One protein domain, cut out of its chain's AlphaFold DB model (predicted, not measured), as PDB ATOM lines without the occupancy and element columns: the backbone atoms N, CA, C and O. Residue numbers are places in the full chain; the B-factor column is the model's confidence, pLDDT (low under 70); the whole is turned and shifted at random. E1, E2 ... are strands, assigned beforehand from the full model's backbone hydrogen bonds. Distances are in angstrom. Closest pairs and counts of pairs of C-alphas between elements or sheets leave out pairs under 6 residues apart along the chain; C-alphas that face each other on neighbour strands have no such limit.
ATOM      1  N   HIS A  39      17.833  27.506 -17.370       21.67
ATOM      2  CA  HIS A  39      18.771  26.719 -16.570       21.67
ATOM      3  C   HIS A  39      20.128  27.441 -16.584       21.67
ATOM      4  O   HIS A  39      20.956  27.213 -17.463       21.67
ATOM      5  N   PHE A  40      20.369  28.346 -15.631       23.62
ATOM      6  CA  PHE A  40      21.698  28.946 -15.475       23.62
ATOM      7  C   PHE A  40      22.688  27.891 -14.964       23.62
ATOM      8  O   PHE A  40      22.540  27.364 -13.860       23.62
ATOM      9  N   ALA A  41      23.716  27.598 -15.761       21.80
ATOM     10  CA  ALA A  41      24.855  26.800 -15.334       21.80
ATOM     11  C   ALA A  41      25.629  27.556 -14.239       21.80
ATOM     12  O   ALA A  41      26.146  28.649 -14.462       21.80
ATOM     13  N   VAL A  42      25.700  26.977 -13.039       27.64
ATOM     14  CA  VAL A  42      26.564  27.468 -11.960       27.64
ATOM     15  C   VAL A  42      27.925  26.810 -12.138       27.64
ATOM     16  O   VAL A  42      28.122  25.656 -11.763       27.64
ATOM     17  N   GLU A  43      28.865  27.528 -12.743       25.06
ATOM     18  CA  GLU A  43      30.247  27.067 -12.844       25.06
ATOM     19  C   GLU A  43      30.961  27.352 -11.511       25.06
ATOM     20  O   GLU A  43      31.229  28.500 -11.145       25.06
ATOM     21  N   LEU A  44      31.216  26.295 -10.733       26.67
ATOM     22  CA  LEU A  44      32.021  26.367  -9.516       26.67
ATOM     23  C   LEU A  44      33.490  26.523  -9.920       26.67
ATOM     24  O   LEU A  44      34.168  25.546 -10.227       26.67
ATOM     25  N   LEU A  45      33.994  27.757  -9.920       30.55
ATOM     26  CA  LEU A  45      35.430  27.991 -10.037       30.55
ATOM     27  C   LEU A  45      36.106  27.607  -8.713       30.55
ATOM     28  O   LEU A  45      36.124  28.379  -7.754       30.55
ATOM     29  N   GLU A  46      36.666  26.399  -8.669       29.86
ATOM     30  CA  GLU A  46      37.659  25.987  -7.677       29.86
ATOM     31  C   GLU A  46      38.939  26.811  -7.889       29.86
ATOM     32  O   GLU A  46      39.836  26.380  -8.603       29.86
ATOM     33  N   ASN A  47      39.018  28.033  -7.348       28.94
ATOM     34  CA  ASN A  47      40.296  28.700  -7.069       28.94
ATOM     35  C   ASN A  47      40.149  29.875  -6.081       28.94
ATOM     36  O   ASN A  47      39.178  30.630  -6.085       28.94
ATOM     37  N   GLU A  48      41.152  29.987  -5.214       32.31
ATOM     38  CA  GLU A  48      41.225  30.685  -3.925       32.31
ATOM     39  C   GLU A  48      41.092  32.225  -3.938       32.31
ATOM     40  O   GLU A  48      42.004  32.949  -3.540       32.31
ATOM     41  N   HIS A  49      39.919  32.763  -4.271       35.66
ATOM     42  CA  HIS A  49      39.584  34.148  -3.923       35.66
ATOM     43  C   HIS A  49      38.195  34.223  -3.287       35.66
ATOM     44  O   HIS A  49      37.175  34.261  -3.972       35.66
ATOM     45  N   TYR A  50      38.152  34.256  -1.951       41.31
ATOM     46  CA  TYR A  50      36.929  34.503  -1.187       41.31
ATOM     47  C   TYR A  50      36.368  35.880  -1.545       41.31
ATOM     48  O   TYR A  50      36.820  36.905  -1.032       41.31
ATOM     49  N   CYS A  51      35.387  35.919  -2.443       41.09
ATOM     50  CA  CYS A  51      34.742  37.169  -2.795       41.09
ATOM     51  C   CYS A  51      33.715  37.549  -1.724       41.09
ATOM     52  O   CYS A  51      32.825  36.771  -1.384       41.09
ATOM     53  N   LYS A  52      33.845  38.762  -1.177       54.44
ATOM     54  CA  LYS A  52      32.961  39.301  -0.129       54.44
ATOM     55  C   LYS A  52      31.554  39.645  -0.656       54.44
ATOM     56  O   LYS A  52      30.645  39.866   0.140       54.44
ATOM     57  N   PHE A  53      31.381  39.681  -1.979       63.91
ATOM     58  CA  PHE A  53      30.149  40.044  -2.679       63.91
ATOM     59  C   PHE A  53      29.796  39.007  -3.748       63.91
ATOM     60  O   PHE A  53      30.678  38.331  -4.275       63.91
ATOM     61  N   ILE A  54      28.507  38.926  -4.093       79.75
ATOM     62  CA  ILE A  54      28.064  38.230  -5.307       79.75
ATOM     63  C   ILE A  54      28.670  38.962  -6.506       79.75
ATOM     64  O   ILE A  54      28.609  40.192  -6.563       79.75
ATOM     65  N   GLN A  55      29.249  38.222  -7.451       84.44
ATOM     66  CA  GLN A  55      29.797  38.797  -8.680       84.44
ATOM     67  C   GLN A  55      28.986  38.368  -9.896       84.44
ATOM     68  O   GLN A  55      28.606  37.207 -10.007       84.44
ATOM     69  N   VAL A  56      28.782  39.289 -10.829       89.88
ATOM     70  CA  VAL A  56      28.282  39.005 -12.174       89.88
ATOM     71  C   VAL A  56      29.471  39.009 -13.124       89.88
ATOM     72  O   VAL A  56      30.245  39.969 -13.161       89.88
ATOM     73  N   ILE A  57      29.627  37.922 -13.872       90.62
ATOM     74  CA  ILE A  57      30.569  37.818 -14.981       90.62
ATOM     75  C   ILE A  57      29.812  38.208 -16.246       90.62
ATOM     76  O   ILE A  57      28.825  37.567 -16.603       90.62
ATOM     77  N   LEU A  58      30.278  39.266 -16.895       91.25
ATOM     78  CA  LEU A  58      29.735  39.813 -18.128       91.25
ATOM     79  C   LEU A  58      30.689  39.496 -19.275       91.25
ATOM     80  O   LEU A  58      31.908  39.523 -19.089       91.25
ATOM     81  N   GLU A  59      30.138  39.194 -20.440       93.50
ATOM     82  CA  GLU A  59      30.897  38.920 -21.658       93.50
ATOM     83  C   GLU A  59      30.375  39.801 -22.790       93.50
ATOM     84  O   GLU A  59      29.172  39.858 -23.034       93.50
ATOM     85  N   SER A  60      31.294  40.498 -23.452       94.44
ATOM     86  CA  SER A  60      31.066  41.251 -24.683       94.44
ATOM     87  C   SER A  60      32.013  40.719 -25.751       94.44
ATOM     88  O   SER A  60      33.183  40.443 -25.463       94.44
ATOM     89  N   GLU A  61      31.523  40.593 -26.982       93.12
ATOM     90  CA  GLU A  61      32.346  40.183 -28.125       93.12
ATOM     91  C   GLU A  61      33.484  41.186 -28.385       93.12
ATOM     92  O   GLU A  61      34.614  40.789 -28.665       93.12
ATOM     93  N   GLU A  62      33.219  42.486 -28.219       93.38
ATOM     94  CA  GLU A  62      34.190  43.551 -28.492       93.38
ATOM     95  C   GLU A  62      35.119  43.841 -27.302       93.38
ATOM     96  O   GLU A  62      36.300  44.146 -27.489       93.38
ATOM     97  N   ARG A  63      34.600  43.780 -26.068       90.81
ATOM     98  CA  ARG A  63      35.312  44.245 -24.857       90.81
ATOM     99  C   ARG A  63      35.813  43.115 -23.957       90.81
ATOM    100  O   ARG A  63      36.545  43.378 -23.001       90.81
ATOM    101  N   GLY A  64      35.474  41.869 -24.274       92.25
ATOM    102  CA  GLY A  64      35.876  40.694 -23.511       92.25
ATOM    103  C   GLY A  64      35.110  40.543 -22.195       92.25
ATOM    104  O   GLY A  64      33.954  40.944 -22.072       92.25
ATOM    105  N   VAL A  65      35.750  39.913 -21.204       93.31
ATOM    106  CA  VAL A  65      35.106  39.544 -19.934       93.31
ATOM    107  C   VAL A  65      35.296  40.627 -18.870       93.31
ATOM    108  O   VAL A  65      36.427  40.968 -18.514       93.31
ATOM    109  N   ARG A  66      34.190  41.091 -18.281       92.81
ATOM    110  CA  ARG A  66      34.160  42.040 -17.157       92.81
ATOM    111  C   ARG A  66      33.524  41.390 -15.929       92.81
ATOM    112  O   ARG A  66      32.606  40.585 -16.039       92.81
ATOM    113  N   ARG A  67      34.014  41.721 -14.730       91.94
ATOM    114  CA  ARG A  67      33.439  41.249 -13.457       91.94
ATOM    115  C   ARG A  67      32.937  42.439 -12.657       91.94
ATOM    116  O   ARG A  67      33.717  43.346 -12.379       91.94
ATOM    117  N   LEU A  68      31.667  42.411 -12.265       88.06
ATOM    118  CA  LEU A  68      31.051  43.438 -11.422       88.06
ATOM    119  C   LEU A  68      30.513  42.818 -10.135       88.06
ATOM    120  O   LEU A  68      29.978  41.712 -10.154       88.06
ATOM    121  N   ALA A  69      30.643  43.523  -9.014       85.94
ATOM    122  CA  ALA A  69      29.953  43.149  -7.784       85.94
ATOM    123  C   ALA A  69      28.479  43.580  -7.862       85.94
ATOM    124  O   ALA A  69      28.168  44.636  -8.410       85.94
ATOM    125  N   ILE A  70      27.570  42.779  -7.298       82.38
ATOM    126  CA  ILE A  70      26.187  43.210  -7.058       82.38
ATOM    127  C   ILE A  70      26.154  43.970  -5.728       82.38
ATOM    128  O   ILE A  70      25.964  43.377  -4.662       82.38
ATOM    129  N   ASP A  71      26.374  45.278  -5.800       80.38
ATOM    130  CA  ASP A  71      26.383  46.210  -4.671       80.38
ATOM    131  C   ASP A  71      25.424  47.400  -4.911       80.38
ATOM    132  O   ASP A  71      24.564  47.357  -5.799       80.38
ATOM    133  N   GLU A  72      25.528  48.458  -4.099       77.44
ATOM    134  CA  GLU A  72      24.729  49.687  -4.224       77.44
ATOM    135  C   GLU A  72      24.853  50.399  -5.582       77.44
ATOM    136  O   GLU A  72      24.002  51.229  -5.908       77.44
ATOM    137  N   HIS A  73      25.876  50.087  -6.379       83.50
ATOM    138  CA  HIS A  73      26.144  50.721  -7.668       83.50
ATOM    139  C   HIS A  73      25.712  49.861  -8.863       83.50
ATOM    140  O   HIS A  73      25.782  50.321 -10.002       83.50
ATOM    141  N   PHE A  74      25.221  48.638  -8.632       84.62
ATOM    142  CA  PHE A  74      24.817  47.739  -9.714       84.62
ATOM    143  C   PHE A  74      23.471  48.125 -10.355       84.62
ATOM    144  O   PHE A  74      23.333  48.088 -11.579       84.62
ATOM    145  N   PHE A  75      22.468  48.507  -9.554       82.44
ATOM    146  CA  PHE A  75      21.141  48.916 -10.040       82.44
ATOM    147  C   PHE A  75      21.035  50.440 -10.126       82.44
ATOM    148  O   PHE A  75      20.736  51.111  -9.141       82.44
ATOM    149  N   LEU A  76      21.250  50.984 -11.325       82.62
ATOM    150  CA  LEU A  76      21.373  52.426 -11.550       82.62
ATOM    151  C   LEU A  76      20.036  53.176 -11.461       82.62
ATOM    152  O   LEU A  76      19.982  54.310 -10.991       82.62
ATOM    153  N   SER A  77      18.952  52.581 -11.967       81.31
ATOM    154  CA  SER A  77      17.602  53.164 -11.927       81.31
ATOM    155  C   SER A  77      16.541  52.113 -12.271       81.31
ATOM    156  O   SER A  77      16.855  50.933 -12.439       81.31
ATOM    157  N   TYR A  78      15.270  52.520 -12.355       77.94
ATOM    158  CA  TYR A  78      14.167  51.615 -12.675       77.94
ATOM    159  C   TYR A  78      14.452  50.814 -13.954       77.94
ATOM    160  O   TYR A  78      14.578  51.384 -15.037       77.94
ATOM    161  N   ARG A  79      14.557  49.485 -13.804       77.19
ATOM    162  CA  ARG A  79      14.886  48.527 -14.876       77.19
ATOM    163  C   ARG A  79      16.211  48.803 -15.614       77.19
ATOM    164  O   ARG A  79      16.368  48.354 -16.744       77.19
ATOM    165  N   LYS A  80      17.172  49.499 -14.994       84.50
ATOM    166  CA  LYS A  80      18.525  49.697 -15.543       84.50
ATOM    167  C   LYS A  80      19.591  49.187 -14.580       84.50
ATOM    168  O   LYS A  80      19.531  49.457 -13.380       84.50
ATOM    169  N   SER A  81      20.580  48.488 -15.126       88.81
ATOM    170  CA  SER A  81      21.753  47.996 -14.399       88.81
ATOM    171  C   SER A  81      23.035  48.600 -14.977       88.81
ATOM    172  O   SER A  81      22.980  49.305 -15.982       88.81
ATOM    173  N   ALA A  82      24.175  48.333 -14.343       89.62
ATOM    174  CA  ALA A  82      25.505  48.695 -14.839       89.62
ATOM    175  C   ALA A  82      26.001  47.813 -16.013       89.62
ATOM    176  O   ALA A  82      27.149  47.949 -16.438       89.62
ATOM    177  N   ILE A  83      25.155  46.900 -16.510       91.56
ATOM    178  CA  ILE A  83      25.414  46.080 -17.699       91.56
ATOM    179  C   ILE A  83      25.233  46.947 -18.944       91.56
ATOM    180  O   ILE A  83      24.236  47.660 -19.083       91.56
ATOM    181  N   GLU A  84      26.208  46.884 -19.837       92.56
ATOM    182  CA  GLU A  84      26.228  47.647 -21.082       92.56
ATOM    183  C   GLU A  84      25.440  46.922 -22.186       92.56
ATOM    184  O   GLU A  84      25.167  45.728 -22.094       92.56
ATOM    185  N   THR A  85      25.067  47.627 -23.254       92.69
ATOM    186  CA  THR A  85      24.144  47.098 -24.279       92.69
ATOM    187  C   THR A  85      24.689  45.932 -25.109       92.69
ATOM    188  O   THR A  85      23.902  45.181 -25.673       92.69
ATOM    189  N   ASP A  86      26.009  45.798 -25.208       93.44
ATOM    190  CA  ASP A  86      26.738  44.732 -25.913       93.44
ATOM    191  C   ASP A  86      27.236  43.619 -24.970       93.44
ATOM    192  O   ASP A  86      27.994  42.749 -25.392       93.44
ATOM    193  N   GLU A  87      26.855  43.651 -23.689       93.00
ATOM    194  CA  GLU A  87      27.225  42.622 -22.715       93.00
ATOM    195  C   GLU A  87      26.073  41.657 -22.429       93.00
ATOM    196  O   GLU A  87      24.918  42.052 -22.250       93.00
ATOM    197  N   VAL A  88      26.419  40.381 -22.266       91.94
ATOM    198  CA  VAL A  88      25.526  39.346 -21.737       91.94
ATOM    199  C   VAL A  88      26.026  38.831 -20.388       91.94
ATOM    200  O   VAL A  88      27.227  38.819 -20.107       91.94
ATOM    201  N   VAL A  89      25.104  38.390 -19.529       91.62
ATOM    202  CA  VAL A  89      25.456  37.740 -18.260       91.62
ATOM    203  C   VAL A  89      25.917  36.314 -18.541       91.62
ATOM    204  O   VAL A  89      25.111  35.459 -18.893       91.62
ATOM    205  N   LYS A  90      27.212  36.055 -18.344       89.50
ATOM    206  CA  LYS A  90      27.820  34.729 -18.506       89.50
ATOM    207  C   LYS A  90      27.612  33.851 -17.277       89.50
ATOM    208  O   LYS A  90      27.301  32.674 -17.401       89.50
ATOM    209  N   ALA A  91      27.811  34.414 -16.085       86.81
ATOM    210  CA  ALA A  91      27.679  33.682 -14.827       86.81
ATOM    211  C   ALA A  91      27.423  34.620 -13.643       86.81
ATOM    212  O   ALA A  91      27.786  35.798 -13.671       86.81
ATOM    213  N   ILE A  92      26.859  34.066 -12.568       85.94
ATOM    214  CA  ILE A  92      26.747  34.727 -11.266       85.94
ATOM    215  C   ILE A  92      27.490  33.873 -10.238       85.94
ATOM    216  O   ILE A  92      27.134  32.722  -9.996       85.94
ATOM    217  N   LEU A  93      28.522  34.444  -9.623       82.56
ATOM    218  CA  LEU A  93      29.300  33.793  -8.576       82.56
ATOM    219  C   LEU A  93      28.696  34.122  -7.211       82.56
ATOM    220  O   LEU A  93      28.781  35.261  -6.742       82.56
ATOM    221  N   ILE A  94      28.104  33.115  -6.569       84.25
ATOM    222  CA  ILE A  94      27.521  33.218  -5.228       84.25
ATOM    223  C   ILE A  94      28.505  32.611  -4.215       84.25
ATOM    224  O   ILE A  94      28.808  31.421  -4.310       84.25
ATOM    225  N   PRO A  95      29.015  33.383  -3.240       81.31
ATOM    226  CA  PRO A  95      29.948  32.855  -2.254       81.31
ATOM    227  C   PRO A  95      29.244  31.941  -1.241       81.31
ATOM    228  O   PRO A  95      28.124  32.218  -0.806       81.31
ATOM    229  N   PHE A  96      29.930  30.881  -0.803       81.81
ATOM    230  CA  PHE A  96      29.478  30.075   0.334       81.81
ATOM    231  C   PHE A  96      29.453  30.898   1.625       81.81
ATOM    232  O   PHE A  96      30.286  31.782   1.842       81.81
ATOM    233  N   THR A  97      28.529  30.561   2.524       79.69
ATOM    234  CA  THR A  97      28.498  31.143   3.866       79.69
ATOM    235  C   THR A  97      29.694  30.685   4.704       79.69
ATOM    236  O   THR A  97      30.186  29.555   4.592       79.69
TER     237      THR A  97
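Overview. This is residues 39 to 97 of the 433 residues of an uncharacterized protein of Angiostrongylus cantonensis (UniProt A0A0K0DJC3). With little regular structure, this is a small, strongly twisted sheet of E2, E1 and E4, with E3 in a loop apart from it and a long unnamed lead-in, residues 39 to 54. The 59 printed residues hold four named strands, E1 to E4, and no named helix; the sheet, order E2, E1, E4, is antiparallel, the class all strand. It is only just compact, close to loose, with a radius of gyration of the C-alphas of 12.3 A and spans of 31 by 27 by 23 A.

Along the chain. Find C-alpha 55 at (29.797, 38.797, -8.680); E1 runs from there to residue 60, 16.2 A. Next come E2, residues 64 to 69, 17.0 A, and E3, residues 75 to 77. E4, residues 87 to 93, 16.8 A, ends at C-alpha 93 (29.300, 33.793, -8.576).

Arrangement. E1 and E2 form a hairpin at 156 degrees; look at N 58 and O 66, 2.8 A. E1 and E4 are antiparallel at 153 degrees, with N 57 and O 91 2.8 A apart.

Size, cuts and confidence. The printed part has no cut and no long link; pLDDT is under 70 at residues 39 to 53.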